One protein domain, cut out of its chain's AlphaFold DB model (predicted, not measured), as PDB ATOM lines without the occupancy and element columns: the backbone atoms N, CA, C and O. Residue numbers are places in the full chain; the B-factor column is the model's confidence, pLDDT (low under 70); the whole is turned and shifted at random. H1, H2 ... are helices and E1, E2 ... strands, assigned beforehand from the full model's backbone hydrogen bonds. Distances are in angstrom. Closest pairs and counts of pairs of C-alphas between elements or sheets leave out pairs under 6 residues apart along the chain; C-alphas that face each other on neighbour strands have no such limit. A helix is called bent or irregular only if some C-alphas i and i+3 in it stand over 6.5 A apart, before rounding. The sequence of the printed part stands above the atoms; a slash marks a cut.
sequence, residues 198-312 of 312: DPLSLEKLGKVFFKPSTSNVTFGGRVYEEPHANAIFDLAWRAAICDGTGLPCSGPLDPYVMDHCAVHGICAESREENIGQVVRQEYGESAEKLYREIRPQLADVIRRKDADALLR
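AT A GLANCE: This is residues 198 to 312 of the 312 residues of an uncharacterized protein of Xylophilus rhododendri (UniProt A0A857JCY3). What is the main shape? H2 runs through the middle of a helical body, with H1 packed on one side, H4 and H5a on the other, and H5b crossing H2. H3 packs on H4 at one end of the longest axis, the small hairpin of E1 and E2 makes the other end, and the tail, residues 305 to 312, folds back toward that hairpin. What is it built of? The printed part has 115 residues with five named helices and two named strands, in the order H1, E1, E2, H2, H3, H4, H5, mostly helix, the sheet being E1 - E2, antiparallel. It is compact, with a radius of gyration of the C-alphas of 13.3 A and spans of 37 by 29 by 21 A.

HOW THE PARTS SIT: How does the sheet pair, and what comes near it? E1, residues 217 to 219, and E2, residues 222 to 224, form an antiparallel hairpin at 152 degrees, with N 219 and O 222 at 2.9 A and N 224 and O 217 at 2.8 A, within hydrogen-bond range. The closest C-alphas of E1 and H2, residues 229 to 245, are those of Val 217 and Asn 230, 5.9 A apart. What touches H2? H1, residues 199 to 209, touches it, closest at the C-alphas of Gly 206 and Asp 234, 5.8 A, at a shallow tilt of 27 degrees, opposite ways. H4, residues 271 to 283, touches it at Ala 239 and Glu 272, C-alphas 5.4 A apart, at a shallow tilt of 5 degrees, opposite ways. H5, residues 285 to 304, was assigned as one helix by its hydrogen bonds but is bent, C-alphas 293 and 296 being 6.7 A apart; its arm H5b, residues 296 to 304, touches H2 at a steep tilt of 49 degrees, the C-alphas of Gly 244 and Ala 299 being closest at 4.3 A. What touches H4? H3, residues 255 to 264, touches its residues 271 to 274 alone, with the C-alphas of Val 257 and Arg 271 closest at 5.7 A. H5a, residues 285 to 293, forms a helical hairpin with H4, closest at the C-alphas of Arg 280 and Glu 288, 5.0 A. Are the helix backbones complete? In H3, H4, H5a and H5b every O i to N i+4 pair is within hydrogen-bond range; in H1 5 of 7 are, in H2 11 of 13.

IN THESE COORDINATES: Where do the elements begin and end? H1 begins at C-alpha 199, (-22.610, -6.429, 48.026), and H5b ends at C-alpha 304, (-14.831, -17.678, 54.604). How long are the longer helices? H2 measures 23.5 A and has a kink of 38 degrees near residue 239; H4 measures 17.5 A and H1 15.7 A.

THE WHOLE: How large is it? The two C-alphas farthest apart are those of Gly 221 and Ala 262, 38.3 A. Is anything cut or uncertain? The printed part has no cut, no link is long, and the model's pLDDT is under 70 in residues 211 to 215 and 248 to 252.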
ATOM      1  N   ASP A 198     -24.040  -9.237  51.625       79.25
ATOM      2  CA  ASP A 198     -24.682  -8.277  50.739       79.25
ATOM      3  C   ASP A 198     -23.625  -7.373  50.069       79.25
ATOM      4  O   ASP A 198     -22.792  -6.794  50.772       79.25
ATOM      5  N   PRO A 199     -23.636  -7.199  48.733       79.25
ATOM      6  CA  PRO A 199     -22.610  -6.429  48.026       79.25
ATOM      7  C   PRO A 199     -22.445  -5.003  48.523       79.25
ATOM      8  O   PRO A 199     -21.322  -4.561  48.742       79.25
ATOM      9  N   LEU A 200     -23.547  -4.278  48.721       78.56
ATOM     10  CA  LEU A 200     -23.490  -2.885  49.150       78.56
ATOM     11  C   LEU A 200     -22.982  -2.765  50.592       78.56
ATOM     12  O   LEU A 200     -22.233  -1.842  50.917       78.56
ATOM     13  N   SER A 201     -23.364  -3.711  51.445       78.88
ATOM     14  CA  SER A 201     -22.859  -3.844  52.812       78.88
ATOM     15  C   SER A 201     -21.354  -4.078  52.801       78.88
ATOM     16  O   SER A 201     -20.607  -3.332  53.434       78.88
ATOM     17  N   LEU A 202     -20.887  -5.051  52.020       84.12
ATOM     18  CA  LEU A 202     -19.465  -5.343  51.885       84.12
ATOM     19  C   LEU A 202     -18.698  -4.152  51.296       84.12
ATOM     20  O   LEU A 202     -17.632  -3.821  51.805       84.12
ATOM     21  N   GLU A 203     -19.228  -3.446  50.294       82.38
ATOM     22  CA  GLU A 203     -18.597  -2.231  49.757       82.38
ATOM     23  C   GLU A 203     -18.425  -1.146  50.830       82.38
ATOM     24  O   GLU A 203     -17.385  -0.488  50.890       82.38
ATOM     25  N   LYS A 204     -19.415  -0.974  51.716       78.06
ATOM     26  CA  LYS A 204     -19.299  -0.069  52.868       78.06
ATOM     27  C   LYS A 204     -18.257  -0.556  53.878       78.06
ATOM     28  O   LYS A 204     -17.499   0.270  54.379       78.06
ATOM     29  N   LEU A 205     -18.188  -1.864  54.144       81.62
ATOM     30  CA  LEU A 205     -17.204  -2.456  55.055       81.62
ATOM     31  C   LEU A 205     -15.766  -2.181  54.592       81.62
ATOM     32  O   LEU A 205     -14.934  -1.771  55.396       81.62
ATOM     33  N   GLY A 206     -15.483  -2.331  53.295       81.88
ATOM     34  CA  GLY A 206     -14.155  -2.065  52.728       81.88
ATOM     35  C   GLY A 206     -13.659  -0.650  53.018       81.88
ATOM     36  O   GLY A 206     -12.539  -0.469  53.490       81.88
ATOM     37  N   LYS A 207     -14.535   0.351  52.873       77.38
ATOM     38  CA  LYS A 207     -14.217   1.759  53.172       77.38
ATOM     39  C   LYS A 207     -13.870   2.016  54.641       77.38
ATOM     40  O   LYS A 207     -13.238   3.025  54.950       77.38
ATOM     41  N   VAL A 208     -14.317   1.151  55.551       75.88
ATOM     42  CA  VAL A 208     -14.006   1.257  56.981       75.88
ATOM     43  C   VAL A 208     -12.579   0.792  57.253       75.88
ATOM     44  O   VAL A 208     -11.852   1.484  57.969       75.88
ATOM     45  N   PHE A 209     -12.184  -0.340  56.672       78.19
ATOM     46  CA  PHE A 209     -10.869  -0.947  56.887       78.19
ATOM     47  C   PHE A 209      -9.766  -0.319  56.033       78.19
ATOM     48  O   PHE A 209      -8.630  -0.219  56.485       78.19
ATOM     49  N   PHE A 210     -10.097   0.144  54.829       82.06
ATOM     50  CA  PHE A 210      -9.127   0.601  53.833       82.06
ATOM     51  C   PHE A 210      -9.338   2.083  53.510       82.06
ATOM     52  O   PHE A 210      -9.693   2.474  52.397       82.06
ATOM     53  N   LYS A 211      -9.174   2.942  54.525       69.50
ATOM     54  CA  LYS A 211      -9.399   4.386  54.382       69.50
ATOM     55  C   LYS A 211      -8.289   5.026  53.537       69.50
ATOM     56  O   LYS A 211      -7.117   4.905  53.891       69.50
ATOM     57  N   PRO A 212      -8.614   5.828  52.503       59.56
ATOM     58  CA  PRO A 212      -7.601   6.473  51.659       59.56
ATOM     59  C   PRO A 212      -6.645   7.424  52.399       59.56
ATOM     60  O   PRO A 212      -5.590   7.761  51.873       59.56
ATOM     61  N   SER A 213      -7.008   7.887  53.603       58.88
ATOM     62  CA  SER A 213      -6.217   8.838  54.393       58.88
ATOM     63  C   SER A 213      -5.078   8.203  55.197       58.88
ATOM     64  O   SER A 213      -4.280   8.936  55.778       58.88
ATOM     65  N   THR A 214      -5.005   6.873  55.286       63.09
ATOM     66  CA  THR A 214      -3.920   6.163  55.977       63.09
ATOM     67  C   THR A 214      -2.887   5.657  54.971       63.09
ATOM     68  O   THR A 214      -3.226   5.248  53.863       63.09
ATOM     69  N   SER A 215      -1.602   5.685  55.328       66.06
ATOM     70  CA  SER A 215      -0.527   5.229  54.433       66.06
ATOM     71  C   SER A 215      -0.307   3.718  54.486       66.06
ATOM     72  O   SER A 215       0.073   3.137  53.477       66.06
ATOM     73  N   ASN A 216      -0.598   3.082  55.624       80.94
ATOM     74  CA  ASN A 216      -0.270   1.677  55.862       80.94
ATOM     75  C   ASN A 216      -1.547   0.848  56.009       80.94
ATOM     76  O   ASN A 216      -2.553   1.344  56.528       80.94
ATOM     77  N   VAL A 217      -1.493  -0.411  55.581       85.31
ATOM     78  CA  VAL A 217      -2.568  -1.394  55.771       85.31
ATOM     79  C   VAL A 217      -2.017  -2.578  56.542       85.31
ATOM     80  O   VAL A 217      -0.950  -3.085  56.216       85.31
ATOM     81  N   THR A 218      -2.758  -3.038  57.539       86.50
ATOM     82  CA  THR A 218      -2.467  -4.289  58.236       86.50
ATOM     83  C   THR A 218      -3.483  -5.327  57.778       86.50
ATOM     84  O   THR A 218      -4.683  -5.087  57.891       86.50
ATOM     85  N   PHE A 219      -3.008  -6.427  57.195       89.44
ATOM     86  CA  PHE A 219      -3.858  -7.492  56.669       89.44
ATOM     87  C   PHE A 219      -3.152  -8.850  56.712       89.44
ATOM     88  O   PHE A 219      -2.006  -8.985  56.269       89.44
ATOM     89  N   GLY A 220      -3.851  -9.872  57.206       86.06
ATOM     90  CA  GLY A 220      -3.329 -11.233  57.315       86.06
ATOM     91  C   GLY A 220      -2.067 -11.350  58.180       86.06
ATOM     92  O   GLY A 220      -1.235 -12.220  57.927       86.06
ATOM     93  N   GLY A 221      -1.879 -10.477  59.175       86.19
ATOM     94  CA  GLY A 221      -0.683 -10.457  60.026       86.19
ATOM     95  C   GLY A 221       0.511  -9.704  59.430       86.19
ATOM     96  O   GLY A 221       1.587  -9.702  60.031       86.19
ATOM     97  N   ARG A 222       0.357  -9.091  58.249       90.81
ATOM     98  CA  ARG A 222       1.406  -8.334  57.551       90.81
ATOM     99  C   ARG A 222       1.032  -6.859  57.463       90.81
ATOM    100  O   ARG A 222      -0.103  -6.515  57.149       90.81
ATOM    101  N   VAL A 223       2.021  -5.997  57.682       90.19
ATOM    102  CA  VAL A 223       1.912  -4.560  57.411       90.19
ATOM    103  C   VAL A 223       2.411  -4.284  55.994       90.19
ATOM    104  O   VAL A 223       3.517  -4.681  55.628       90.19
ATOM    105  N   TYR A 224       1.573  -3.622  55.209       90.56
ATOM    106  CA  TYR A 224       1.838  -3.132  53.863       90.56
ATOM    107  C   TYR A 224       2.141  -1.636  53.962       90.56
ATOM    108  O   TYR A 224       1.296  -0.850  54.403       90.56
ATOM    109  N   GLU A 225       3.373  -1.268  53.617       88.75
ATOM    110  CA  GLU A 225       3.919   0.095  53.709       88.75
ATOM    111  C   GLU A 225       4.102   0.736  52.325       88.75
ATOM    112  O   GLU A 225       4.663   1.825  52.193       88.75
ATOM    113  N   GLU A 226       3.661   0.050  51.269       84.81
ATOM    114  CA  GLU A 226       3.716   0.544  49.905       84.81
ATOM    115  C   GLU A 226       2.921   1.858  49.768       84.81
ATOM    116  O   GLU A 226       1.833   2.001  50.340       84.81
ATOM    117  N   PRO A 227       3.404   2.826  48.967       82.62
ATOM    118  CA  PRO A 227       2.623   4.009  48.639       82.62
ATOM    119  C   PRO A 227       1.247   3.613  48.100       82.62
ATOM    120  O   PRO A 227       1.135   2.741  47.241       82.62
ATOM    121  N   HIS A 228       0.203   4.276  48.596       86.12
ATOM    122  CA  HIS A 228      -1.186   4.020  48.204       86.12
ATOM    123  C   HIS A 228      -1.722   2.625  48.570       86.12
ATOM    124  O   HIS A 228      -2.775   2.252  48.055       86.12
ATOM    125  N   ALA A 229      -1.083   1.880  49.488       89.00
ATOM    126  CA  ALA A 229      -1.563   0.566  49.932       89.00
ATOM    127  C   ALA A 229      -3.063   0.581  50.275       89.00
ATOM    128  O   ALA A 229      -3.812  -0.235  49.754       89.00
ATOM    129  N   ASN A 230      -3.546   1.563  51.046       87.56
ATOM    130  CA  ASN A 230      -4.977   1.667  51.371       87.56
ATOM    131  C   ASN A 230      -5.884   1.795  50.142       87.56
ATOM    132  O   ASN A 230      -6.900   1.111  50.062       87.56
ATOM    133  N   ALA A 231      -5.517   2.635  49.171       89.31
ATOM    134  CA  ALA A 231      -6.300   2.790  47.945       89.31
ATOM    135  C   ALA A 231      -6.319   1.484  47.134       89.31
ATOM    136  O   ALA A 231      -7.367   1.071  46.641       89.31
ATOM    137  N   ILE A 232      -5.177   0.798  47.057       92.50
ATOM    138  CA  ILE A 232      -5.049  -0.490  46.372       92.50
ATOM    139  C   ILE A 232      -5.897  -1.562  47.071       92.50
ATOM    140  O   ILE A 232      -6.576  -2.331  46.394       92.50
ATOM    141  N   PHE A 233      -5.917  -1.589  48.407       93.81
ATOM    142  CA  PHE A 233      -6.749  -2.500  49.196       93.81
ATOM    143  C   PHE A 233      -8.252  -2.216  49.055       93.81
ATOM    144  O   PHE A 233      -9.009  -3.166  48.874       93.81
ATOM    145  N   ASP A 234      -8.699  -0.954  49.056       91.12
ATOM    146  CA  ASP A 234     -10.112  -0.607  48.800       91.12
ATOM    147  C   ASP A 234     -10.553  -1.070  47.402       91.12
ATOM    148  O   ASP A 234     -11.601  -1.699  47.232       91.12
ATOM    149  N   LEU A 235      -9.721  -0.822  46.389       92.25
ATOM    150  CA  LEU A 235      -9.980  -1.246  45.013       92.25
ATOM    151  C   LEU A 235      -9.980  -2.778  44.871       92.25
ATOM    152  O   LEU A 235     -10.878  -3.351  44.246       92.25
ATOM    153  N   ALA A 236      -9.018  -3.461  45.493       94.44
ATOM    154  CA  ALA A 236      -8.966  -4.919  45.536       94.44
ATOM    155  C   ALA A 236     -10.169  -5.520  46.266       94.44
ATOM    156  O   ALA A 236     -10.723  -6.511  45.795       94.44
ATOM    157  N   TRP A 237     -10.620  -4.899  47.355       94.19
ATOM    158  CA  TRP A 237     -11.809  -5.310  48.090       94.19
ATOM    159  C   TRP A 237     -13.059  -5.254  47.208       94.19
ATOM    160  O   TRP A 237     -13.780  -6.242  47.094       94.19
ATOM    161  N   ARG A 238     -13.283  -4.145  46.495       90.12
ATOM    162  CA  ARG A 238     -14.434  -3.988  45.581       90.12
ATOM    163  C   ARG A 238     -14.451  -5.009  44.447       90.12
ATOM    164  O   ARG A 238     -15.530  -5.454  44.045       90.12
ATOM    165  N   ALA A 239     -13.278  -5.379  43.935       90.88
ATOM    166  CA  ALA A 239     -13.142  -6.471  42.972       90.88
ATOM    167  C   ALA A 239     -13.414  -7.841  43.621       90.88
ATOM    168  O   ALA A 239     -14.071  -8.692  43.027       90.88
ATOM    169  N   ALA A 240     -12.939  -8.046  44.850       93.06
ATOM    170  CA  ALA A 240     -13.041  -9.299  45.587       93.06
ATOM    171  C   ALA A 240     -14.462  -9.643  46.059       93.06
ATOM    172  O   ALA A 240     -14.767 -10.826  46.192       93.06
ATOM    173  N   ILE A 241     -15.339  -8.654  46.283       89.62
ATOM    174  CA  ILE A 241     -16.738  -8.874  46.709       89.62
ATOM    175  C   ILE A 241     -17.439  -9.893  45.820       89.62
ATOM    176  O   ILE A 241     -18.125 -10.787  46.306       89.62
ATOM    177  N   CYS A 242     -17.233  -9.792  44.520       81.50
ATOM    178  CA  CYS A 242     -17.898 -10.617  43.526       81.50
ATOM    179  C   CYS A 242     -17.448 -12.076  43.606       81.50
ATOM    180  O   CYS A 242     -18.267 -12.981  43.748       81.50
ATOM    181  N   ASP A 243     -16.134 -12.286  43.649       86.25
ATOM    182  CA  ASP A 243     -15.513 -13.606  43.773       86.25
ATOM    183  C   ASP A 243     -15.729 -14.240  45.155       86.25
ATOM    184  O   ASP A 243     -15.729 -15.467  45.303       86.25
ATOM    185  N   GLY A 244     -15.881 -13.407  46.184       86.12
ATOM    186  CA  GLY A 244     -16.143 -13.824  47.555       86.12
ATOM    187  C   GLY A 244     -17.598 -14.229  47.786       86.12
ATOM    188  O   GLY A 244     -17.857 -15.206  48.484       86.12
ATOM    189  N   THR A 245     -18.546 -13.519  47.167       83.31
ATOM    190  CA  THR A 245     -19.998 -13.766  47.294       83.31
ATOM    191  C   THR A 245     -20.566 -14.687  46.208       83.31
ATOM    192  O   THR A 245     -21.721 -15.116  46.293       83.31
ATOM    193  N   GLY A 246     -19.782 -14.983  45.166       78.94
ATOM    194  CA  GLY A 246     -20.227 -15.744  43.996       78.94
ATOM    195  C   GLY A 246     -21.270 -15.007  43.150       78.94
ATOM    196  O   GLY A 246     -22.046 -15.648  42.441       78.94
ATOM    197  N   LEU A 247     -21.347 -13.678  43.260       75.06
ATOM    198  CA  LEU A 247     -22.253 -12.857  42.463       75.06
ATOM    199  C   LEU A 247     -21.634 -12.514  41.105       75.06
ATOM    200  O   LEU A 247     -20.427 -12.279  41.016       75.06
ATOM    201  N   PRO A 248     -22.448 -12.439  40.037       67.94
ATOM    202  CA  PRO A 248     -21.955 -12.057  38.725       67.94
ATOM    203  C   PRO A 248     -21.600 -10.563  38.717       67.94
ATOM    204  O   PRO A 248     -22.466  -9.711  38.542       67.94
ATOM    205  N   CYS A 249     -20.317 -10.242  38.870       64.12
ATOM    206  CA  CYS A 249     -19.759  -8.916  38.553       64.12
ATOM    207  C   CYS A 249     -18.932  -8.946  37.268       64.12
ATOM    208  O   CYS A 249     -17.878  -8.321  37.128       64.12
ATOM    209  N   SER A 250     -19.399  -9.765  36.338       59.22
ATOM    210  CA  SER A 250     -18.826  -9.945  35.020       59.22
ATOM    211  C   SER A 250     -19.830  -9.452  33.996       59.22
ATOM    212  O   SER A 250     -21.013  -9.797  34.068       59.22
ATOM    213  N   GLY A 251     -19.348  -8.699  33.013       64.38
ATOM    214  CA  GLY A 251     -20.136  -8.320  31.856       64.38
ATOM    215  C   GLY A 251     -20.417  -6.824  31.731       64.38
ATOM    216  O   GLY A 251     -20.127  -6.021  32.618       64.38
ATOM    217  N   PRO A 252     -21.024  -6.443  30.599       63.34
ATOM    218  CA  PRO A 252     -21.055  -5.073  30.102       63.34
ATOM    219  C   PRO A 252     -22.045  -4.180  30.849       63.34
ATOM    220  O   PRO A 252     -22.416  -3.144  30.326       63.34
ATOM    221  N   LEU A 253     -22.555  -4.587  32.010       74.94
ATOM    222  CA  LEU A 253     -23.454  -3.780  32.836       74.94
ATOM    223  C   LEU A 253     -22.892  -3.565  34.242       74.94
ATOM    224  O   LEU A 253     -23.447  -2.747  34.975       74.94
ATOM    225  N   ASP A 254     -21.780  -4.210  34.604       82.94
ATOM    226  CA  ASP A 254     -21.146  -3.970  35.894       82.94
ATOM    227  C   ASP A 254     -20.917  -2.456  36.105       82.94
ATOM    228  O   ASP A 254     -20.350  -1.804  35.223       82.94
ATOM    229  N   PRO A 255     -21.395  -1.861  37.218       80.81
ATOM    230  CA  PRO A 255     -21.329  -0.416  37.417       80.81
ATOM    231  C   PRO A 255     -19.914   0.158  37.373       80.81
ATOM    232  O   PRO A 255     -19.741   1.232  36.807       80.81
ATOM    233  N   TYR A 256     -18.912  -0.561  37.890       84.94
ATOM    234  CA  TYR A 256     -17.520  -0.100  37.900       84.94
ATOM    235  C   TYR A 256     -16.915  -0.148  36.499       84.94
ATOM    236  O   TYR A 256     -16.308   0.818  36.042       84.94
ATOM    237  N   VAL A 257     -17.135  -1.257  35.788       88.69
ATOM    238  CA  VAL A 257     -16.682  -1.406  34.397       88.69
ATOM    239  C   VAL A 257     -17.323  -0.339  33.509       88.69
ATOM    240  O   VAL A 257     -16.643   0.292  32.699       88.69
ATOM    241  N   MET A 258     -18.632  -0.133  33.661       88.75
ATOM    242  CA  MET A 258     -19.391   0.821  32.864       88.75
ATOM    243  C   MET A 258     -18.955   2.263  33.129       88.75
ATOM    244  O   MET A 258     -18.731   2.995  32.167       88.75
ATOM    245  N   ASP A 259     -18.817   2.656  34.397       89.06
ATOM    246  CA  ASP A 259     -18.372   3.997  34.792       89.06
ATOM    247  C   ASP A 259     -16.989   4.307  34.208       89.06
ATOM    248  O   ASP A 259     -16.831   5.225  33.400       89.06
ATOM    249  N   HIS A 260     -15.995   3.458  34.480       90.00
ATOM    250  CA  HIS A 260     -14.639   3.687  33.991       90.00
ATOM    251  C   HIS A 260     -14.530   3.649  32.459       90.00
ATOM    252  O   HIS A 260     -13.783   4.438  31.872       90.00
ATOM    253  N   CYS A 261     -15.298   2.792  31.781       91.75
ATOM    254  CA  CYS A 261     -15.334   2.786  30.319       91.75
ATOM    255  C   CYS A 261     -15.997   4.061  29.775       91.75
ATOM    256  O   CYS A 261     -15.442   4.699  28.879       91.75
ATOM    257  N   ALA A 262     -17.134   4.491  30.330       91.19
ATOM    258  CA  ALA A 262     -17.853   5.679  29.872       91.19
ATOM    259  C   ALA A 262     -17.057   6.974  30.119       91.19
ATOM    260  O   ALA A 262     -16.857   7.771  29.190       91.19
ATOM    261  N   VAL A 263     -16.569   7.156  31.348       89.38
ATOM    262  CA  VAL A 263     -15.919   8.384  31.821       89.38
ATOM    263  C   VAL A 263     -14.455   8.446  31.387       89.38
ATOM    264  O   VAL A 263     -14.029   9.451  30.813       89.38
ATOM    265  N   HIS A 264     -13.695   7.363  31.578       87.75
ATOM    266  CA  HIS A 264     -12.238   7.352  31.388       87.75
ATOM    267  C   HIS A 264     -11.774   6.603  30.129       87.75
ATOM    268  O   HIS A 264     -10.620   6.732  29.729       87.75
ATOM    269  N   GLY A 265     -12.659   5.858  29.460       89.25
ATOM    270  CA  GLY A 265     -12.303   5.058  28.280       89.25
ATOM    271  C   GLY A 265     -11.577   3.753  28.615       89.25
ATOM    272  O   GLY A 265     -11.040   3.112  27.715       89.25
ATOM    273  N   ILE A 266     -11.563   3.355  29.890       91.00
ATOM    274  CA  ILE A 266     -10.953   2.110  30.369       91.00
ATOM    275  C   ILE A 266     -12.013   1.011  30.291       91.00
ATOM    276  O   ILE A 266     -12.805   0.816  31.214       91.00
ATOM    277  N   CYS A 267     -12.066   0.325  29.155       90.75
ATOM    278  CA  CYS A 267     -13.075  -0.689  28.864       90.75
ATOM    279  C   CYS A 267     -12.481  -2.092  29.024       90.75
ATOM    280  O   CYS A 267     -11.477  -2.412  28.393       90.75
ATOM    281  N   ALA A 268     -13.112  -2.923  29.853       90.31
ATOM    282  CA  ALA A 268     -12.662  -4.277  30.170       90.31
ATOM    283  C   ALA A 268     -13.857  -5.234  30.290       90.31
ATOM    284  O   ALA A 268     -15.003  -4.790  30.377       90.31
ATOM    285  N   GLU A 269     -13.607  -6.543  30.294       85.31
ATOM    286  CA  GLU A 269     -14.681  -7.550  30.301       85.31
ATOM    287  C   GLU A 269     -15.167  -7.900  31.718       85.31
ATOM    288  O   GLU A 269     -16.281  -8.402  31.911       85.31
ATOM    289  N   SER A 270     -14.346  -7.606  32.727       86.81
ATOM    290  CA  SER A 270     -14.633  -7.890  34.131       86.81
ATOM    291  C   SER A 270     -14.220  -6.744  35.049       86.81
ATOM    292  O   SER A 270     -13.342  -5.942  34.723       86.81
ATOM    293  N   ARG A 271     -14.832  -6.698  36.239       88.00
ATOM    294  CA  ARG A 271     -14.448  -5.759  37.299       88.00
ATOM    295  C   ARG A 271     -12.993  -5.950  37.736       88.00
ATOM    296  O   ARG A 271     -12.313  -4.965  38.000       88.00
ATOM    297  N   GLU A 272     -12.513  -7.193  37.792       90.56
ATOM    298  CA  GLU A 272     -11.114  -7.493  38.123       90.56
ATOM    299  C   GLU A 272     -10.157  -6.847  37.120       90.56
ATOM    300  O   GLU A 272      -9.240  -6.118  37.495       90.56
ATOM    301  N   GLU A 273     -10.382  -7.099  35.834       91.19
ATOM    302  CA  GLU A 273      -9.527  -6.564  34.783       91.19
ATOM    303  C   GLU A 273      -9.591  -5.034  34.755       91.19
ATOM    304  O   GLU A 273      -8.555  -4.371  34.706       91.19
ATOM    305  N   ASN A 274     -10.799  -4.475  34.845       92.06
ATOM    306  CA  ASN A 274     -11.019  -3.037  34.856       92.06
ATOM    307  C   ASN A 274     -10.272  -2.346  36.005       92.06
ATOM    308  O   ASN A 274      -9.519  -1.402  35.773       92.06
ATOM    309  N   ILE A 275     -10.445  -2.834  37.237       92.50
ATOM    310  CA  ILE A 275      -9.786  -2.251  38.404       92.50
ATOM    311  C   ILE A 275      -8.271  -2.457  38.322       92.50
ATOM    312  O   ILE A 275      -7.527  -1.533  38.635       92.50
ATOM    313  N   GLY A 276      -7.789  -3.607  37.839       94.06
ATOM    314  CA  GLY A 276      -6.360  -3.817  37.596       94.06
ATOM    315  C   GLY A 276      -5.767  -2.794  36.616       94.06
ATOM    316  O   GLY A 276      -4.698  -2.241  36.877       94.06
ATOM    317  N   GLN A 277      -6.479  -2.479  35.527       94.19
ATOM    318  CA  GLN A 277      -6.070  -1.440  34.576       94.19
ATOM    319  C   GLN A 277      -6.060  -0.045  35.215       94.19
ATOM    320  O   GLN A 277      -5.097   0.693  35.014       94.19
ATOM    321  N   VAL A 278      -7.079   0.300  36.010       92.44
ATOM    322  CA  VAL A 278      -7.135   1.575  36.749       92.44
ATOM    323  C   VAL A 278      -5.960   1.689  37.716       92.44
ATOM    324  O   VAL A 278      -5.214   2.662  37.659       92.44
ATOM    325  N   VAL A 279      -5.718   0.656  38.529       93.88
ATOM    326  CA  VAL A 279      -4.598   0.635  39.478       93.88
ATOM    327  C   VAL A 279      -3.266   0.820  38.751       93.88
ATOM    328  O   VAL A 279      -2.433   1.612  39.192       93.88
ATOM    329  N   ARG A 280      -3.058   0.137  37.619       94.88
ATOM    330  CA  ARG A 280      -1.837   0.291  36.819       94.88
ATOM    331  C   ARG A 280      -1.678   1.711  36.279       94.88
ATOM    332  O   ARG A 280      -0.572   2.243  36.311       94.88
ATOM    333  N   GLN A 281      -2.748   2.299  35.744       92.44
ATOM    334  CA  GLN A 281      -2.702   3.631  35.140       92.44
ATOM    335  C   GLN A 281      -2.447   4.729  36.178       92.44
ATOM    336  O   GLN A 281      -1.706   5.667  35.892       92.44
ATOM    337  N   GLU A 282      -3.022   4.603  37.371       90.38
ATOM    338  CA  GLU A 282      -2.937   5.628  38.415       90.38
ATOM    339  C   GLU A 282      -1.714   5.471  39.324       90.38
ATOM    340  O   GLU A 282      -1.099   6.466  39.704       90.38
ATOM    341  N   TYR A 283      -1.340   4.231  39.661       91.69
ATOM    342  CA  TYR A 283      -0.326   3.929  40.682       91.69
ATOM    343  C   TYR A 283       0.867   3.112  40.156       91.69
ATOM    344  O   TYR A 283       1.829   2.868  40.888       91.69
ATOM    345  N   GLY A 284       0.845   2.701  38.886       93.94
ATOM    346  CA  GLY A 284       1.938   1.985  38.226       93.94
ATOM    347  C   GLY A 284       1.917   0.461  38.397       93.94
ATOM    348  O   GLY A 284       1.080  -0.128  39.080       93.94
ATOM    349  N   GLU A 285       2.878  -0.208  37.754       94.69
ATOM    350  CA  GLU A 285       2.922  -1.678  37.649       94.69
ATOM    351  C   GLU A 285       3.143  -2.384  38.997       94.69
ATOM    352  O   GLU A 285       2.593  -3.459  39.238       94.69
ATOM    353  N   SER A 286       3.907  -1.778  39.910       92.31
ATOM    354  CA  SER A 286       4.112  -2.327  41.258       92.31
ATOM    355  C   SER A 286       2.810  -2.367  42.064       92.31
ATOM    356  O   SER A 286       2.565  -3.335  42.783       92.31
ATOM    357  N   ALA A 287       1.957  -1.350  41.914       93.69
ATOM    358  CA  ALA A 287       0.651  -1.300  42.561       93.69
ATOM    359  C   ALA A 287      -0.317  -2.322  41.956       93.69
ATOM    360  O   ALA A 287      -1.037  -2.996  42.689       93.69
ATOM    361  N   GLU A 288      -0.288  -2.503  40.632       95.69
ATOM    362  CA  GLU A 288      -1.057  -3.558  39.962       95.69
ATOM    363  C   GLU A 288      -0.637  -4.949  40.460       95.69
ATOM    364  O   GLU A 288      -1.481  -5.816  40.696       95.69
ATOM    365  N   LYS A 289       0.668  -5.170  40.669       95.12
ATOM    366  CA  LYS A 289       1.174  -6.423  41.234       95.12
ATOM    367  C   LYS A 289       0.632  -6.662  42.644       95.12
ATOM    368  O   LYS A 289       0.164  -7.767  42.909       95.12
ATOM    369  N   LEU A 290       0.653  -5.642  43.509       94.50
ATOM    370  CA  LEU A 290       0.059  -5.735  44.844       94.50
ATOM    371  C   LEU A 290      -1.435  -6.057  44.740       94.50
ATOM    372  O   LEU A 290      -1.874  -7.041  45.320       94.50
ATOM    373  N   TYR A 291      -2.195  -5.313  43.930       95.81
ATOM    374  CA  TYR A 291      -3.613  -5.576  43.670       95.81
ATOM    375  C   TYR A 291      -3.877  -7.047  43.303       95.81
ATOM    376  O   TYR A 291      -4.730  -7.693  43.914       95.81
ATOM    377  N   ARG A 292      -3.114  -7.603  42.352       95.75
ATOM    378  CA  ARG A 292      -3.246  -9.006  41.919       95.75
ATOM    379  C   ARG A 292      -2.896 -10.007  43.027       95.75
ATOM    380  O   ARG A 292      -3.456 -11.099  43.041       95.75
ATOM    381  N   GLU A 293      -1.993  -9.653  43.939       95.38
ATOM    382  CA  GLU A 293      -1.609 -10.475  45.096       95.38
ATOM    383  C   GLU A 293      -2.693 -10.486  46.184       95.38
ATOM    384  O   GLU A 293      -3.039 -11.550  46.702       95.38
ATOM    385  N   ILE A 294      -3.238  -9.320  46.540       95.56
ATOM    386  CA  ILE A 294      -4.154  -9.182  47.683       95.56
ATOM    387  C   ILE A 294      -5.614  -9.472  47.336       95.56
ATOM    388  O   ILE A 294      -6.333 -10.030  48.162       95.56
ATOM    389  N   ARG A 295      -6.069  -9.168  46.114       95.56
ATOM    390  CA  ARG A 295      -7.454  -9.409  45.675       95.56
ATOM    391  C   ARG A 295      -7.945 -10.843  45.944       95.56
ATOM    392  O   ARG A 295      -9.009 -10.971  46.552       95.56
ATOM    393  N   PRO A 296      -7.237 -11.921  45.545       95.69
ATOM    394  CA  PRO A 296      -7.704 -13.281  45.825       95.69
ATOM    395  C   PRO A 296      -7.762 -13.589  47.329       95.69
ATOM    396  O   PRO A 296      -8.657 -14.307  47.765       95.69
ATOM    397  N   GLN A 297      -6.872 -13.007  48.139       96.19
ATOM    398  CA  GLN A 297      -6.893 -13.179  49.596       96.19
ATOM    399  C   GLN A 297      -8.116 -12.494  50.220       96.19
ATOM    400  O   GLN A 297      -8.789 -13.077  51.064       96.19
ATOM    401  N   LEU A 298      -8.456 -11.286  49.764       95.88
ATOM    402  CA  LEU A 298      -9.673 -10.588  50.191       95.88
ATOM    403  C   LEU A 298     -10.937 -11.346  49.759       95.88
ATOM    404  O   LEU A 298     -11.900 -11.424  50.520       95.88
ATOM    405  N   ALA A 299     -10.930 -11.963  48.574       94.94
ATOM    406  CA  ALA A 299     -12.047 -12.794  48.123       94.94
ATOM    407  C   ALA A 299     -12.220 -14.026  49.025       94.94
ATOM    408  O   ALA A 299     -13.346 -14.385  49.374       94.94
ATOM    409  N   ASP A 300     -11.116 -14.642  49.451       95.56
ATOM    410  CA  ASP A 300     -11.119 -15.738  50.419       95.56
ATOM    411  C   ASP A 300     -11.653 -15.303  51.787       95.56
ATOM    412  O   ASP A 300     -12.440 -16.040  52.381       95.56
ATOM    413  N   VAL A 301     -11.293 -14.107  52.263       94.75
ATOM    414  CA  VAL A 301     -11.828 -13.529  53.506       94.75
ATOM    415  C   VAL A 301     -13.344 -13.387  53.441       94.75
ATOM    416  O   VAL A 301     -14.041 -13.842  54.347       94.75
ATOM    417  N   ILE A 302     -13.866 -12.827  52.347       93.69
ATOM    418  CA  ILE A 302     -15.311 -12.679  52.139       93.69
ATOM    419  C   ILE A 302     -15.988 -14.050  52.090       93.69
ATOM    420  O   ILE A 302     -16.974 -14.282  52.787       93.69
ATOM    421  N   ARG A 303     -15.421 -14.993  51.330       93.75
ATOM    422  CA  ARG A 303     -15.974 -16.345  51.172       93.75
ATOM    423  C   ARG A 303     -16.013 -17.124  52.486       93.75
ATOM    424  O   ARG A 303     -16.963 -17.860  52.739       93.75
ATOM    425  N   ARG A 304     -14.967 -16.994  53.307       94.12
ATOM    426  CA  ARG A 304     -14.831 -17.678  54.604       94.12
ATOM    427  C   ARG A 304     -15.486 -16.925  55.753       94.12
ATOM    428  O   ARG A 304     -15.622 -17.501  56.826       94.12
ATOM    429  N   LYS A 305     -15.899 -15.678  55.520       92.50
ATOM    430  CA  LYS A 305     -16.422 -14.762  56.536       92.50
ATOM    431  C   LYS A 305     -15.405 -14.503  57.658       92.50
ATOM    432  O   LYS A 305     -15.755 -14.443  58.830       92.50
ATOM    433  N   ASP A 306     -14.134 -14.370  57.280       91.69
ATOM    434  CA  ASP A 306     -12.990 -14.290  58.194       91.69
ATOM    435  C   ASP A 306     -12.732 -12.846  58.671       91.69
ATOM    436  O   ASP A 306     -11.897 -12.122  58.129       91.69
ATOM    437  N   ALA A 307     -13.479 -12.405  59.685       88.31
ATOM    438  CA  ALA A 307     -13.311 -11.072  60.272       88.31
ATOM    439  C   ALA A 307     -11.934 -10.869  60.932       88.31
ATOM    440  O   ALA A 307     -11.415  -9.751  60.952       88.31
ATOM    441  N   ASP A 308     -11.331 -11.945  61.439       88.12
ATOM    442  CA  ASP A 308     -10.015 -11.942  62.075       88.12
ATOM    443  C   ASP A 308      -8.927 -11.474  61.097       88.12
ATOM    444  O   ASP A 308      -8.055 -10.684  61.464       88.12
ATOM    445  N   ALA A 309      -8.995 -11.916  59.840       87.19
ATOM    446  CA  ALA A 309      -8.043 -11.531  58.800       87.19
ATOM    447  C   ALA A 309      -8.059 -10.027  58.461       87.19
ATOM    448  O   ALA A 309      -7.038  -9.500  58.023       87.19
ATOM    449  N   LEU A 310      -9.181  -9.326  58.680       82.19
ATOM    450  CA  LEU A 310      -9.291  -7.870  58.476       82.19
ATOM    451  C   LEU A 310      -8.673  -7.049  59.617       82.19
ATOM    452  O   LEU A 310      -8.457  -5.848  59.470       82.19
ATOM    453  N   LEU A 311      -8.426  -7.681  60.765       75.94
ATOM    454  CA  LEU A 311      -7.987  -7.024  61.999       75.94
ATOM    455  C   LEU A 311      -6.549  -7.368  62.406       75.94
ATOM    456  O   LEU A 311      -6.044  -6.799  63.382       75.94
ATOM    457  N   ARG A 312      -5.911  -8.298  61.693       72.12
ATOM    458  CA  ARG A 312      -4.557  -8.804  61.944       72.12
ATOM    459  C   ARG A 312      -3.624  -8.447  60.816       72.12
ATOM    460  O   ARG A 312      -2.446  -8.198  61.127       72.12
TER     461      ARG A 312